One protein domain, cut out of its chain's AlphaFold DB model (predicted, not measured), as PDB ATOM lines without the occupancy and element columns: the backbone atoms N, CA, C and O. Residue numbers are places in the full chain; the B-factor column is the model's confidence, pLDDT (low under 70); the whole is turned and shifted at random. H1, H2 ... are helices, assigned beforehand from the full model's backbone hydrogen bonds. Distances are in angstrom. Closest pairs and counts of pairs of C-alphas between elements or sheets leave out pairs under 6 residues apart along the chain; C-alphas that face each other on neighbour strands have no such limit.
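AT A GLANCE: This is residues 71 to 115 and 123 to 154 of the 168 residues of an uncharacterized protein of Asparagus officinalis (UniProt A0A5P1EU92). Two long, straight helices, H1 and H2, run side by side in opposite directions with a gap between them, making a rod. The first part of H1, residues 71 to 88, sticks out at one end. The printed part has 77 residues with two named helices, H1 then H2, and no named strand; the class is all helix. It is extended, with a radius of gyration of the C-alphas of 18.8 A, and spans 67 by 19 by 11 A.

IN THESE COORDINATES: H1, residues 71 to 113, starts with C-alpha 71 at (-47.367, 17.760, -69.852) and is 63.4 A long from first to last C-alpha. H2, residues 123 to 154, is 47.4 A long and ends with C-alpha 154 at (-40.678, 5.887, -83.321).

HOW THE PARTS SIT: H1 and H2 are near each other, with 14 pairs of C-alphas within 10 A but no pair within 8 A. Residues 147 to 154 of H2 stand free. In H1 and H2 every O i to N i+4 pair is within hydrogen-bond range.

THE WHOLE: The C-alphas of Leu 71 and Gly 115, the two farthest apart, are 67.5 A apart. Residues 116 to 122 are not printed; C-alphas 115 and 123 are 17.9 A apart across the cut. The pLDDT is under 70 at residues 115, 123 to 124 and 149 to 154.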
ATOM      1  N   LEU A  71     -48.404  17.630 -68.828       83.31
ATOM      2  CA  LEU A  71     -47.367  17.760 -69.852       83.31
ATOM      3  C   LEU A  71     -45.982  17.927 -69.217       83.31
ATOM      4  O   LEU A  71     -45.023  17.286 -69.638       83.31
ATOM      5  N   HIS A  72     -45.880  18.731 -68.158       86.12
ATOM      6  CA  HIS A  72     -44.600  18.971 -67.494       86.12
ATOM      7  C   HIS A  72     -44.018  17.693 -66.870       86.12
ATOM      8  O   HIS A  72     -42.842  17.383 -67.061       86.12
ATOM      9  N   GLN A  73     -44.854  16.901 -66.189       84.94
ATOM     10  CA  GLN A  73     -44.426  15.635 -65.585       84.94
ATOM     11  C   GLN A  73     -44.010  14.594 -66.630       84.94
ATOM     12  O   GLN A  73     -43.030  13.872 -66.428       84.94
ATOM     13  N   SER A  74     -44.713  14.520 -67.765       85.12
ATOM     14  CA  SER A  74     -44.346  13.582 -68.833       85.12
ATOM     15  C   SER A  74     -43.014  13.955 -69.494       85.12
ATOM     16  O   SER A  74     -42.190  13.068 -69.729       85.12
ATOM     17  N   LEU A  75     -42.745  15.252 -69.691       87.50
ATOM     18  CA  LEU A  75     -41.469  15.743 -70.215       87.50
ATOM     19  C   LEU A  75     -40.299  15.444 -69.262       87.50
ATOM     20  O   LEU A  75     -39.270  14.924 -69.691       87.50
ATOM     21  N   GLN A  76     -40.465  15.714 -67.962       91.25
ATOM     22  CA  GLN A  76     -39.445  15.402 -66.953       91.25
ATOM     23  C   GLN A  76     -39.145  13.901 -66.899       91.25
ATOM     24  O   GLN A  76     -37.984  13.495 -66.912       91.25
ATOM     25  N   SER A  77     -40.190  13.069 -66.903       90.38
ATOM     26  CA  SER A  77     -40.047  11.611 -66.919       90.38
ATOM     27  C   SER A  77     -39.299  11.125 -68.166       90.38
ATOM     28  O   SER A  77     -38.428  10.259 -68.064       90.38
ATOM     29  N   TYR A  78     -39.577  11.708 -69.337       86.62
ATOM     30  CA  TYR A  78     -38.866  11.390 -70.577       86.62
ATOM     31  C   TYR A  78     -37.380  11.761 -70.508       86.62
ATOM     32  O   TYR A  78     -36.538  10.942 -70.872       86.62
ATOM     33  N   LEU A  79     -37.048  12.949 -69.992       91.75
ATOM     34  CA  LEU A  79     -35.660  13.401 -69.854       91.75
ATOM     35  C   LEU A  79     -34.862  12.513 -68.894       91.75
ATOM     36  O   LEU A  79     -33.795  12.027 -69.263       91.75
ATOM     37  N   VAL A  80     -35.397  12.231 -67.702       91.69
ATOM     38  CA  VAL A  80     -34.732  11.358 -66.716       91.69
ATOM     39  C   VAL A  80     -34.504   9.958 -67.294       91.69
ATOM     40  O   VAL A  80     -33.419   9.393 -67.158       91.69
ATOM     41  N   ARG A  81     -35.499   9.403 -67.998       84.19
ATOM     42  CA  ARG A  81     -35.367   8.097 -68.664       84.19
ATOM     43  C   ARG A  81     -34.347   8.116 -69.799       84.19
ATOM     44  O   ARG A  81     -33.626   7.135 -69.958       84.19
ATOM     45  N   GLY A  82     -34.285   9.201 -70.570       90.19
ATOM     46  CA  GLY A  82     -33.290   9.390 -71.623       90.19
ATOM     47  C   GLY A  82     -31.871   9.324 -71.065       90.19
ATOM     48  O   GLY A  82     -31.073   8.517 -71.531       90.19
ATOM     49  N   VAL A  83     -31.606  10.076 -69.994       93.31
ATOM     50  CA  VAL A  83     -30.298  10.095 -69.320       93.31
ATOM     51  C   VAL A  83     -29.915   8.711 -68.789       93.31
ATOM     52  O   VAL A  83     -28.787   8.269 -68.985       93.31
ATOM     53  N   LEU A  84     -30.851   7.981 -68.170       90.81
ATOM     54  CA  LEU A  84     -30.584   6.621 -67.683       90.81
ATOM     55  C   LEU A  84     -30.273   5.637 -68.821       90.81
ATOM     56  O   LEU A  84     -29.368   4.815 -68.692       90.81
ATOM     57  N   ALA A  85     -31.000   5.719 -69.939       84.44
ATOM     58  CA  ALA A  85     -30.757   4.863 -71.097       84.44
ATOM     59  C   ALA A  85     -29.398   5.158 -71.756       84.44
ATOM     60  O   ALA A  85     -28.694   4.233 -72.162       84.44
ATOM     61  N   GLU A  86     -29.014   6.432 -71.851       87.75
ATOM     62  CA  GLU A  86     -27.698   6.839 -72.352       87.75
ATOM     63  C   GLU A  86     -26.572   6.354 -71.437       87.75
ATOM     64  O   GLU A  86     -25.601   5.774 -71.930       87.75
ATOM     65  N   GLN A  87     -26.736   6.501 -70.119       94.06
ATOM     66  CA  GLN A  87     -25.776   6.010 -69.133       94.06
ATOM     67  C   GLN A  87     -25.578   4.491 -69.246       94.06
ATOM     68  O   GLN A  87     -24.444   4.025 -69.315       94.06
ATOM     69  N   GLU A  88     -26.658   3.711 -69.365       91.56
ATOM     70  CA  GLU A  88     -26.574   2.252 -69.532       91.56
ATOM     71  C   GLU A  88     -25.812   1.860 -70.812       91.56
ATOM     72  O   GLU A  88     -25.021   0.910 -70.820       91.56
ATOM     73  N   ILE A  89     -26.040   2.578 -71.919       87.12
ATOM     74  CA  ILE A  89     -25.312   2.348 -73.172       87.12
ATOM     75  C   ILE A  89     -23.829   2.668 -72.982       87.12
ATOM     76  O   ILE A  89     -22.979   1.880 -73.407       87.12
ATOM     77  N   PHE A  90     -23.517   3.787 -72.329       90.62
ATOM     78  CA  PHE A  90     -22.145   4.200 -72.072       90.62
ATOM     79  C   PHE A  90     -21.404   3.189 -71.190       90.62
ATOM     80  O   PHE A  90     -20.302   2.764 -71.539       90.62
ATOM     81  N   ASP A  91     -22.037   2.712 -70.119       93.19
ATOM     82  CA  ASP A  91     -21.471   1.698 -69.224       93.19
ATOM     83  C   ASP A  91     -21.190   0.384 -69.962       93.19
ATOM     84  O   ASP A  91     -20.136  -0.234 -69.782       93.19
ATOM     85  N   ARG A  92     -22.082  -0.025 -70.872       86.06
ATOM     86  CA  ARG A  92     -21.872  -1.212 -71.716       86.06
ATOM     87  C   ARG A  92     -20.718  -1.039 -72.692       86.06
ATOM     88  O   ARG A  92     -19.912  -1.958 -72.830       86.06
ATOM     89  N   ILE A  93     -20.626   0.109 -73.364       89.88
ATOM     90  CA  ILE A  93     -19.516   0.410 -74.280       89.88
ATOM     91  C   ILE A  93     -18.197   0.402 -73.511       89.88
ATOM     92  O   ILE A  93     -17.247  -0.251 -73.937       89.88
ATOM     93  N   LYS A  94     -18.160   1.048 -72.342       92.38
ATOM     94  CA  LYS A  94     -16.990   1.072 -71.461       92.38
ATOM     95  C   LYS A  94     -16.578  -0.341 -71.042       92.38
ATOM     96  O   LYS A  94     -15.403  -0.687 -71.128       92.38
ATOM     97  N   HIS A  95     -17.533  -1.190 -70.666       90.38
ATOM     98  CA  HIS A  95     -17.251  -2.580 -70.311       90.38
ATOM     99  C   HIS A  95     -16.673  -3.387 -71.486       90.38
ATOM    100  O   HIS A  95     -15.668  -4.085 -71.326       90.38
ATOM    101  N   ILE A  96     -17.248  -3.253 -72.685       88.31
ATOM    102  CA  ILE A  96     -16.729  -3.902 -73.899       88.31
ATOM    103  C   ILE A  96     -15.306  -3.414 -74.201       88.31
ATOM    104  O   ILE A  96     -14.426  -4.231 -74.464       88.31
ATOM    105  N   TRP A  97     -15.068  -2.107 -74.107       91.81
ATOM    106  CA  TRP A  97     -13.759  -1.500 -74.337       91.81
ATOM    107  C   TRP A  97     -12.695  -2.032 -73.370       91.81
ATOM    108  O   TRP A  97     -11.633  -2.473 -73.799       91.81
ATOM    109  N   THR A  98     -12.995  -2.073 -72.069       95.75
ATOM    110  CA  THR A  98     -12.067  -2.632 -71.065       95.75
ATOM    111  C   THR A  98     -11.774  -4.114 -71.299       95.75
ATOM    112  O   THR A  98     -10.627  -4.538 -71.185       95.75
ATOM    113  N   SER A  99     -12.785  -4.893 -71.694       90.38
ATOM    114  CA  SER A  99     -12.615  -6.312 -72.022       90.38
ATOM    115  C   SER A  99     -11.717  -6.503 -73.247       90.38
ATOM    116  O   SER A  99     -10.865  -7.387 -73.255       90.38
ATOM    117  N   TYR A 100     -11.876  -5.652 -74.264       87.50
ATOM    118  CA  TYR A 100     -11.039  -5.657 -75.461       87.50
ATOM    119  C   TYR A 100      -9.578  -5.316 -75.144       87.50
ATOM    120  O   TYR A 100      -8.683  -6.033 -75.582       87.50
ATOM    121  N   LEU A 101      -9.330  -4.274 -74.345       92.38
ATOM    122  CA  LEU A 101      -7.970  -3.901 -73.944       92.38
ATOM    123  C   LEU A 101      -7.275  -5.007 -73.144       92.38
ATOM    124  O   LEU A 101      -6.093  -5.262 -73.362       92.38
ATOM    125  N   LYS A 102      -8.005  -5.691 -72.254       93.31
ATOM    126  CA  LYS A 102      -7.466  -6.831 -71.505       93.31
ATOM    127  C   LYS A 102      -7.034  -7.963 -72.440       93.31
ATOM    128  O   LYS A 102      -5.912  -8.444 -72.329       93.31
ATOM    129  N   LEU A 103      -7.894  -8.324 -73.393       89.38
ATOM    130  CA  LEU A 103      -7.591  -9.345 -74.395       89.38
ATOM    131  C   LEU A 103      -6.380  -8.953 -75.253       89.38
ATOM    132  O   LEU A 103      -5.503  -9.767 -75.516       89.38
ATOM    133  N   LEU A 104      -6.301  -7.684 -75.658       89.19
ATOM    134  CA  LEU A 104      -5.173  -7.176 -76.431       89.19
ATOM    135  C   LEU A 104      -3.855  -7.298 -75.650       89.19
ATOM    136  O   LEU A 104      -2.849  -7.713 -76.221       89.19
ATOM    137  N   GLY A 105      -3.870  -6.992 -74.350       92.12
ATOM    138  CA  GLY A 105      -2.722  -7.190 -73.464       92.12
ATOM    139  C   GLY A 105      -2.290  -8.657 -73.364       92.12
ATOM    140  O   GLY A 105      -1.102  -8.946 -73.475       92.12
ATOM    141  N   GLU A 106      -3.244  -9.584 -73.232       90.38
ATOM    142  CA  GLU A 106      -2.981 -11.032 -73.202       90.38
ATOM    143  C   GLU A 106      -2.353 -11.524 -74.521       90.38
ATOM    144  O   GLU A 106      -1.345 -12.230 -74.500       90.38
ATOM    145  N   VAL A 107      -2.868 -11.086 -75.675       85.12
ATOM    146  CA  VAL A 107      -2.315 -11.435 -76.997       85.12
ATOM    147  C   VAL A 107      -0.890 -10.902 -77.182       85.12
ATOM    148  O   VAL A 107      -0.037 -11.600 -77.739       85.12
ATOM    149  N   ILE A 108      -0.611  -9.677 -76.725       88.12
ATOM    150  CA  ILE A 108       0.736  -9.092 -76.784       88.12
ATOM    151  C   ILE A 108       1.694  -9.871 -75.874       88.12
ATOM    152  O   ILE A 108       2.791 -10.210 -76.314       88.12
ATOM    153  N   ALA A 109       1.275 -10.205 -74.650       88.44
ATOM    154  CA  ALA A 109       2.076 -10.993 -73.714       88.44
ATOM    155  C   ALA A 109       2.397 -12.390 -74.269       88.44
ATOM    156  O   ALA A 109       3.554 -12.810 -74.255       88.44
ATOM    157  N   LEU A 110       1.402 -13.072 -74.848       84.25
ATOM    158  CA  LEU A 110       1.595 -14.358 -75.520       84.25
ATOM    159  C   LEU A 110       2.599 -14.245 -76.671       84.25
ATOM    160  O   LEU A 110       3.511 -15.064 -76.773       84.25
ATOM    161  N   ARG A 111       2.490 -13.204 -77.506       84.69
ATOM    162  CA  ARG A 111       3.436 -12.975 -78.607       84.69
ATOM    163  C   ARG A 111       4.858 -12.722 -78.105       84.69
ATOM    164  O   ARG A 111       5.789 -13.247 -78.701       84.69
ATOM    165  N   ALA A 112       5.023 -11.956 -77.028       85.88
ATOM    166  CA  ALA A 112       6.332 -11.693 -76.430       85.88
ATOM    167  C   ALA A 112       6.966 -12.962 -75.831       85.88
ATOM    168  O   ALA A 112       8.175 -13.138 -75.916       85.88
ATOM    169  N   SER A 113       6.152 -13.872 -75.279       83.38
ATOM    170  CA  SER A 113       6.626 -15.158 -74.747       83.38
ATOM    171  C   SER A 113       6.981 -16.193 -75.824       83.38
ATOM    172  O   SER A 113       7.703 -17.146 -75.551       83.38
ATOM    173  N   LYS A 114       6.519 -15.997 -77.066       72.31
ATOM    174  CA  LYS A 114       6.687 -16.923 -78.197       72.31
ATOM    175  C   LYS A 114       8.061 -16.794 -78.887       72.31
ATOM    176  O   LYS A 114       8.175 -16.901 -80.106       72.31
ATOM    177  N   GLY A 115       9.090 -16.485 -78.108       68.38
ATOM    178  CA  GLY A 115      10.397 -16.077 -78.601       68.38
ATOM    179  C   GLY A 115      11.374 -17.200 -78.926       68.38
ATOM    180  O   GLY A 115      12.458 -16.862 -79.394       68.38
ATOM    181  N   GLY A 123      -4.020 -24.940 -80.345       66.75
ATOM    182  CA  GLY A 123      -5.078 -25.088 -79.335       66.75
ATOM    183  C   GLY A 123      -5.538 -23.760 -78.721       66.75
ATOM    184  O   GLY A 123      -6.736 -23.474 -78.661       66.75
ATOM    185  N   TYR A 124      -4.590 -22.901 -78.334       67.75
ATOM    186  CA  TYR A 124      -4.894 -21.612 -77.699       67.75
ATOM    187  C   TYR A 124      -5.535 -20.609 -78.669       67.75
ATOM    188  O   TYR A 124      -6.490 -19.921 -78.306       67.75
ATOM    189  N   ARG A 125      -5.103 -20.586 -79.938       72.12
ATOM    190  CA  ARG A 125      -5.717 -19.727 -80.968       72.12
ATOM    191  C   ARG A 125      -7.196 -20.042 -81.185       72.12
ATOM    192  O   ARG A 125      -7.999 -19.126 -81.358       72.12
ATOM    193  N   LEU A 126      -7.580 -21.318 -81.146       76.94
ATOM    194  CA  LEU A 126      -8.972 -21.741 -81.315       76.94
ATOM    195  C   LEU A 126      -9.868 -21.276 -80.161       76.94
ATOM    196  O   LEU A 126     -10.986 -20.812 -80.404       76.94
ATOM    197  N   GLN A 127      -9.377 -21.340 -78.920       81.38
ATOM    198  CA  GLN A 127     -10.124 -20.869 -77.753       81.38
ATOM    199  C   GLN A 127     -10.328 -19.344 -77.781       81.38
ATOM    200  O   GLN A 127     -11.433 -18.865 -77.507       81.38
ATOM    201  N   GLU A 128      -9.304 -18.592 -78.186       73.69
ATOM    202  CA  GLU A 128      -9.349 -17.134 -78.350       73.69
ATOM    203  C   GLU A 128     -10.369 -16.718 -79.427       73.69
ATOM    204  O   GLU A 128     -11.253 -15.885 -79.198       73.69
ATOM    205  N   ILE A 129     -10.314 -17.369 -80.594       81.94
ATOM    206  CA  ILE A 129     -11.242 -17.138 -81.709       81.94
ATOM    207  C   ILE A 129     -12.679 -17.466 -81.287       81.94
ATOM    208  O   ILE A 129     -13.614 -16.730 -81.615       81.94
ATOM    209  N   LEU A 130     -12.880 -18.540 -80.515       87.19
ATOM    210  CA  LEU A 130     -14.187 -18.887 -79.955       87.19
ATOM    211  C   LEU A 130     -14.690 -17.829 -78.962       87.19
ATOM    212  O   LEU A 130     -15.869 -17.461 -79.022       87.19
ATOM    213  N   ARG A 131     -13.822 -17.295 -78.090       83.69
ATOM    214  CA  ARG A 131     -14.166 -16.199 -77.166       83.69
ATOM    215  C   ARG A 131     -14.581 -14.939 -77.921       83.69
ATOM    216  O   ARG A 131     -15.663 -14.410 -77.656       83.69
ATOM    217  N   LEU A 132     -13.804 -14.520 -78.919       81.31
ATOM    218  CA  LEU A 132     -14.120 -13.374 -79.777       81.31
ATOM    219  C   LEU A 132     -15.435 -13.568 -80.541       81.31
ATOM    220  O   LEU A 132     -16.287 -12.675 -80.567       81.31
ATOM    221  N   ARG A 133     -15.665 -14.761 -81.099       86.56
ATOM    222  CA  ARG A 133     -16.915 -15.096 -81.795       86.56
ATOM    223  C   ARG A 133     -18.120 -15.042 -80.855       86.56
ATOM    224  O   ARG A 133     -19.187 -14.563 -81.245       86.56
ATOM    225  N   ASN A 134     -17.972 -15.512 -79.618       88.56
ATOM    226  CA  ASN A 134     -19.023 -15.449 -78.606       88.56
ATOM    227  C   ASN A 134     -19.305 -14.009 -78.157       88.56
ATOM    228  O   ASN A 134     -20.478 -13.640 -78.017       88.56
ATOM    229  N   LEU A 135     -18.265 -13.183 -78.020       82.00
ATOM    230  CA  LEU A 135     -18.388 -11.757 -77.722       82.00
ATOM    231  C   LEU A 135     -19.154 -11.030 -78.838       82.00
ATOM    232  O   LEU A 135     -20.161 -10.375 -78.570       82.00
ATOM    233  N   GLY A 136     -18.763 -11.243 -80.099       85.06
ATOM    234  CA  GLY A 136     -19.445 -10.681 -81.268       85.06
ATOM    235  C   GLY A 136     -20.912 -11.110 -81.360       85.06
ATOM    236  O   GLY A 136     -21.798 -10.284 -81.582       85.06
ATOM    237  N   LYS A 137     -21.220 -12.388 -81.083       89.06
ATOM    238  CA  LYS A 137     -22.610 -12.875 -80.996       89.06
ATOM    239  C   LYS A 137     -23.395 -12.188 -79.877       89.06
ATOM    240  O   LYS A 137     -24.574 -11.879 -80.063       89.06
ATOM    241  N   SER A 138     -22.778 -11.965 -78.716       82.69
ATOM    242  CA  SER A 138     -23.399 -11.252 -77.597       82.69
ATOM    243  C   SER A 138     -23.719  -9.805 -77.972       82.69
ATOM    244  O   SER A 138     -24.864  -9.373 -77.824       82.69
ATOM    245  N   LEU A 139     -22.755  -9.110 -78.579       78.25
ATOM    246  CA  LEU A 139     -22.914  -7.745 -79.068       78.25
ATOM    247  C   LEU A 139     -24.035  -7.648 -80.107       78.25
ATOM    248  O   LEU A 139     -24.946  -6.840 -79.959       78.25
ATOM    249  N   ALA A 140     -24.045  -8.536 -81.104       80.94
ATOM    250  CA  ALA A 140     -25.089  -8.576 -82.127       80.94
ATOM    251  C   ALA A 140     -26.484  -8.861 -81.538       80.94
ATOM    252  O   ALA A 140     -27.494  -8.342 -82.017       80.94
ATOM    253  N   ARG A 141     -26.586  -9.682 -80.482       85.12
ATOM    254  CA  ARG A 141     -27.847  -9.863 -79.735       85.12
ATOM    255  C   ARG A 141     -28.245  -8.586 -78.992       85.12
ATOM    256  O   ARG A 141     -29.419  -8.223 -79.041       85.12
ATOM    257  N   GLY A 142     -27.297  -7.890 -78.366       78.88
ATOM    258  CA  GLY A 142     -27.523  -6.594 -77.721       78.88
ATOM    259  C   GLY A 142     -28.007  -5.528 -78.706       78.88
ATOM    260  O   GLY A 142     -29.038  -4.895 -78.480       78.88
ATOM    261  N   MET A 143     -27.344  -5.400 -79.856       76.62
ATOM    262  CA  MET A 143     -27.719  -4.445 -80.900       76.62
ATOM    263  C   MET A 143     -29.079  -4.755 -81.524       76.62
ATOM    264  O   MET A 143     -29.851  -3.835 -81.775       76.62
ATOM    265  N   ARG A 144     -29.445  -6.032 -81.707       83.00
ATOM    266  CA  ARG A 144     -30.803  -6.399 -82.151       83.00
ATOM    267  C   ARG A 144     -31.879  -5.969 -81.150       83.00
ATOM    268  O   ARG A 144     -32.943  -5.506 -81.565       83.00
ATOM    269  N   ARG A 145     -31.599  -6.049 -79.843       80.19
ATOM    270  CA  ARG A 145     -32.506  -5.553 -78.790       80.19
ATOM    271  C   ARG A 145     -32.633  -4.024 -78.825       80.19
ATOM    272  O   ARG A 145     -33.752  -3.519 -78.761       80.19
ATOM    273  N   LEU A 146     -31.522  -3.311 -79.028       71.06
ATOM    274  CA  LEU A 146     -31.476  -1.848 -79.196       71.06
ATOM    275  C   LEU A 146     -32.172  -1.364 -80.482       71.06
ATOM    276  O   LEU A 146     -32.935  -0.399 -80.461       71.06
ATOM    277  N   GLY A 147     -31.986  -2.058 -81.606       73.19
ATOM    278  CA  GLY A 147     -32.644  -1.730 -82.876       73.19
ATOM    279  C   GLY A 147     -34.166  -1.910 -82.821       73.19
ATOM    280  O   GLY A 147     -34.917  -1.125 -83.405       73.19
ATOM    281  N   GLY A 148     -34.645  -2.902 -82.063       73.94
ATOM    282  CA  GLY A 148     -36.070  -3.049 -81.744       73.94
ATOM    283  C   GLY A 148     -36.603  -1.946 -80.821       73.94
ATOM    284  O   GLY A 148     -37.800  -1.667 -80.821       73.94
ATOM    285  N   TRP A 149     -35.729  -1.307 -80.046       63.09
ATOM    286  CA  TRP A 149     -36.055  -0.170 -79.185       63.09
ATOM    287  C   TRP A 149     -36.254   1.114 -79.995       63.09
ATOM    288  O   TRP A 149     -37.301   1.746 -79.869       63.09
ATOM    289  N   ARG A 150     -35.334   1.439 -80.921       66.06
ATOM    290  CA  ARG A 150     -35.485   2.594 -81.831       66.06
ATOM    291  C   ARG A 150     -36.775   2.528 -82.651       66.06
ATOM    292  O   ARG A 150     -37.475   3.531 -82.766       66.06
ATOM    293  N   ARG A 151     -37.126   1.351 -83.187       69.31
ATOM    294  CA  ARG A 151     -38.374   1.169 -83.955       69.31
ATOM    295  C   ARG A 151     -39.638   1.316 -83.103       69.31
ATOM    296  O   ARG A 151     -40.624   1.846 -83.603       69.31
ATOM    297  N   ARG A 152     -39.616   0.881 -81.837       66.62
ATOM    298  CA  ARG A 152     -40.756   1.031 -80.913       66.62
ATOM    299  C   ARG A 152     -40.940   2.470 -80.440       66.62
ATOM    300  O   ARG A 152     -42.062   2.958 -80.481       66.62
ATOM    301  N   CYS A 153     -39.852   3.175 -80.125       65.12
ATOM    302  CA  CYS A 153     -39.909   4.594 -79.757       65.12
ATOM    303  C   CYS A 153     -40.484   5.459 -80.891       65.12
ATOM    304  O   CYS A 153     -41.280   6.354 -80.637       65.12
ATOM    305  N   ARG A 154     -40.157   5.148 -82.156       68.94
ATOM    306  CA  ARG A 154     -40.678   5.887 -83.321       68.94
ATOM    307  C   ARG A 154     -42.179   5.713 -83.565       68.94
ATOM    308  O   ARG A 154     -42.769   6.554 -84.227       68.94
TER     309      ARG A 154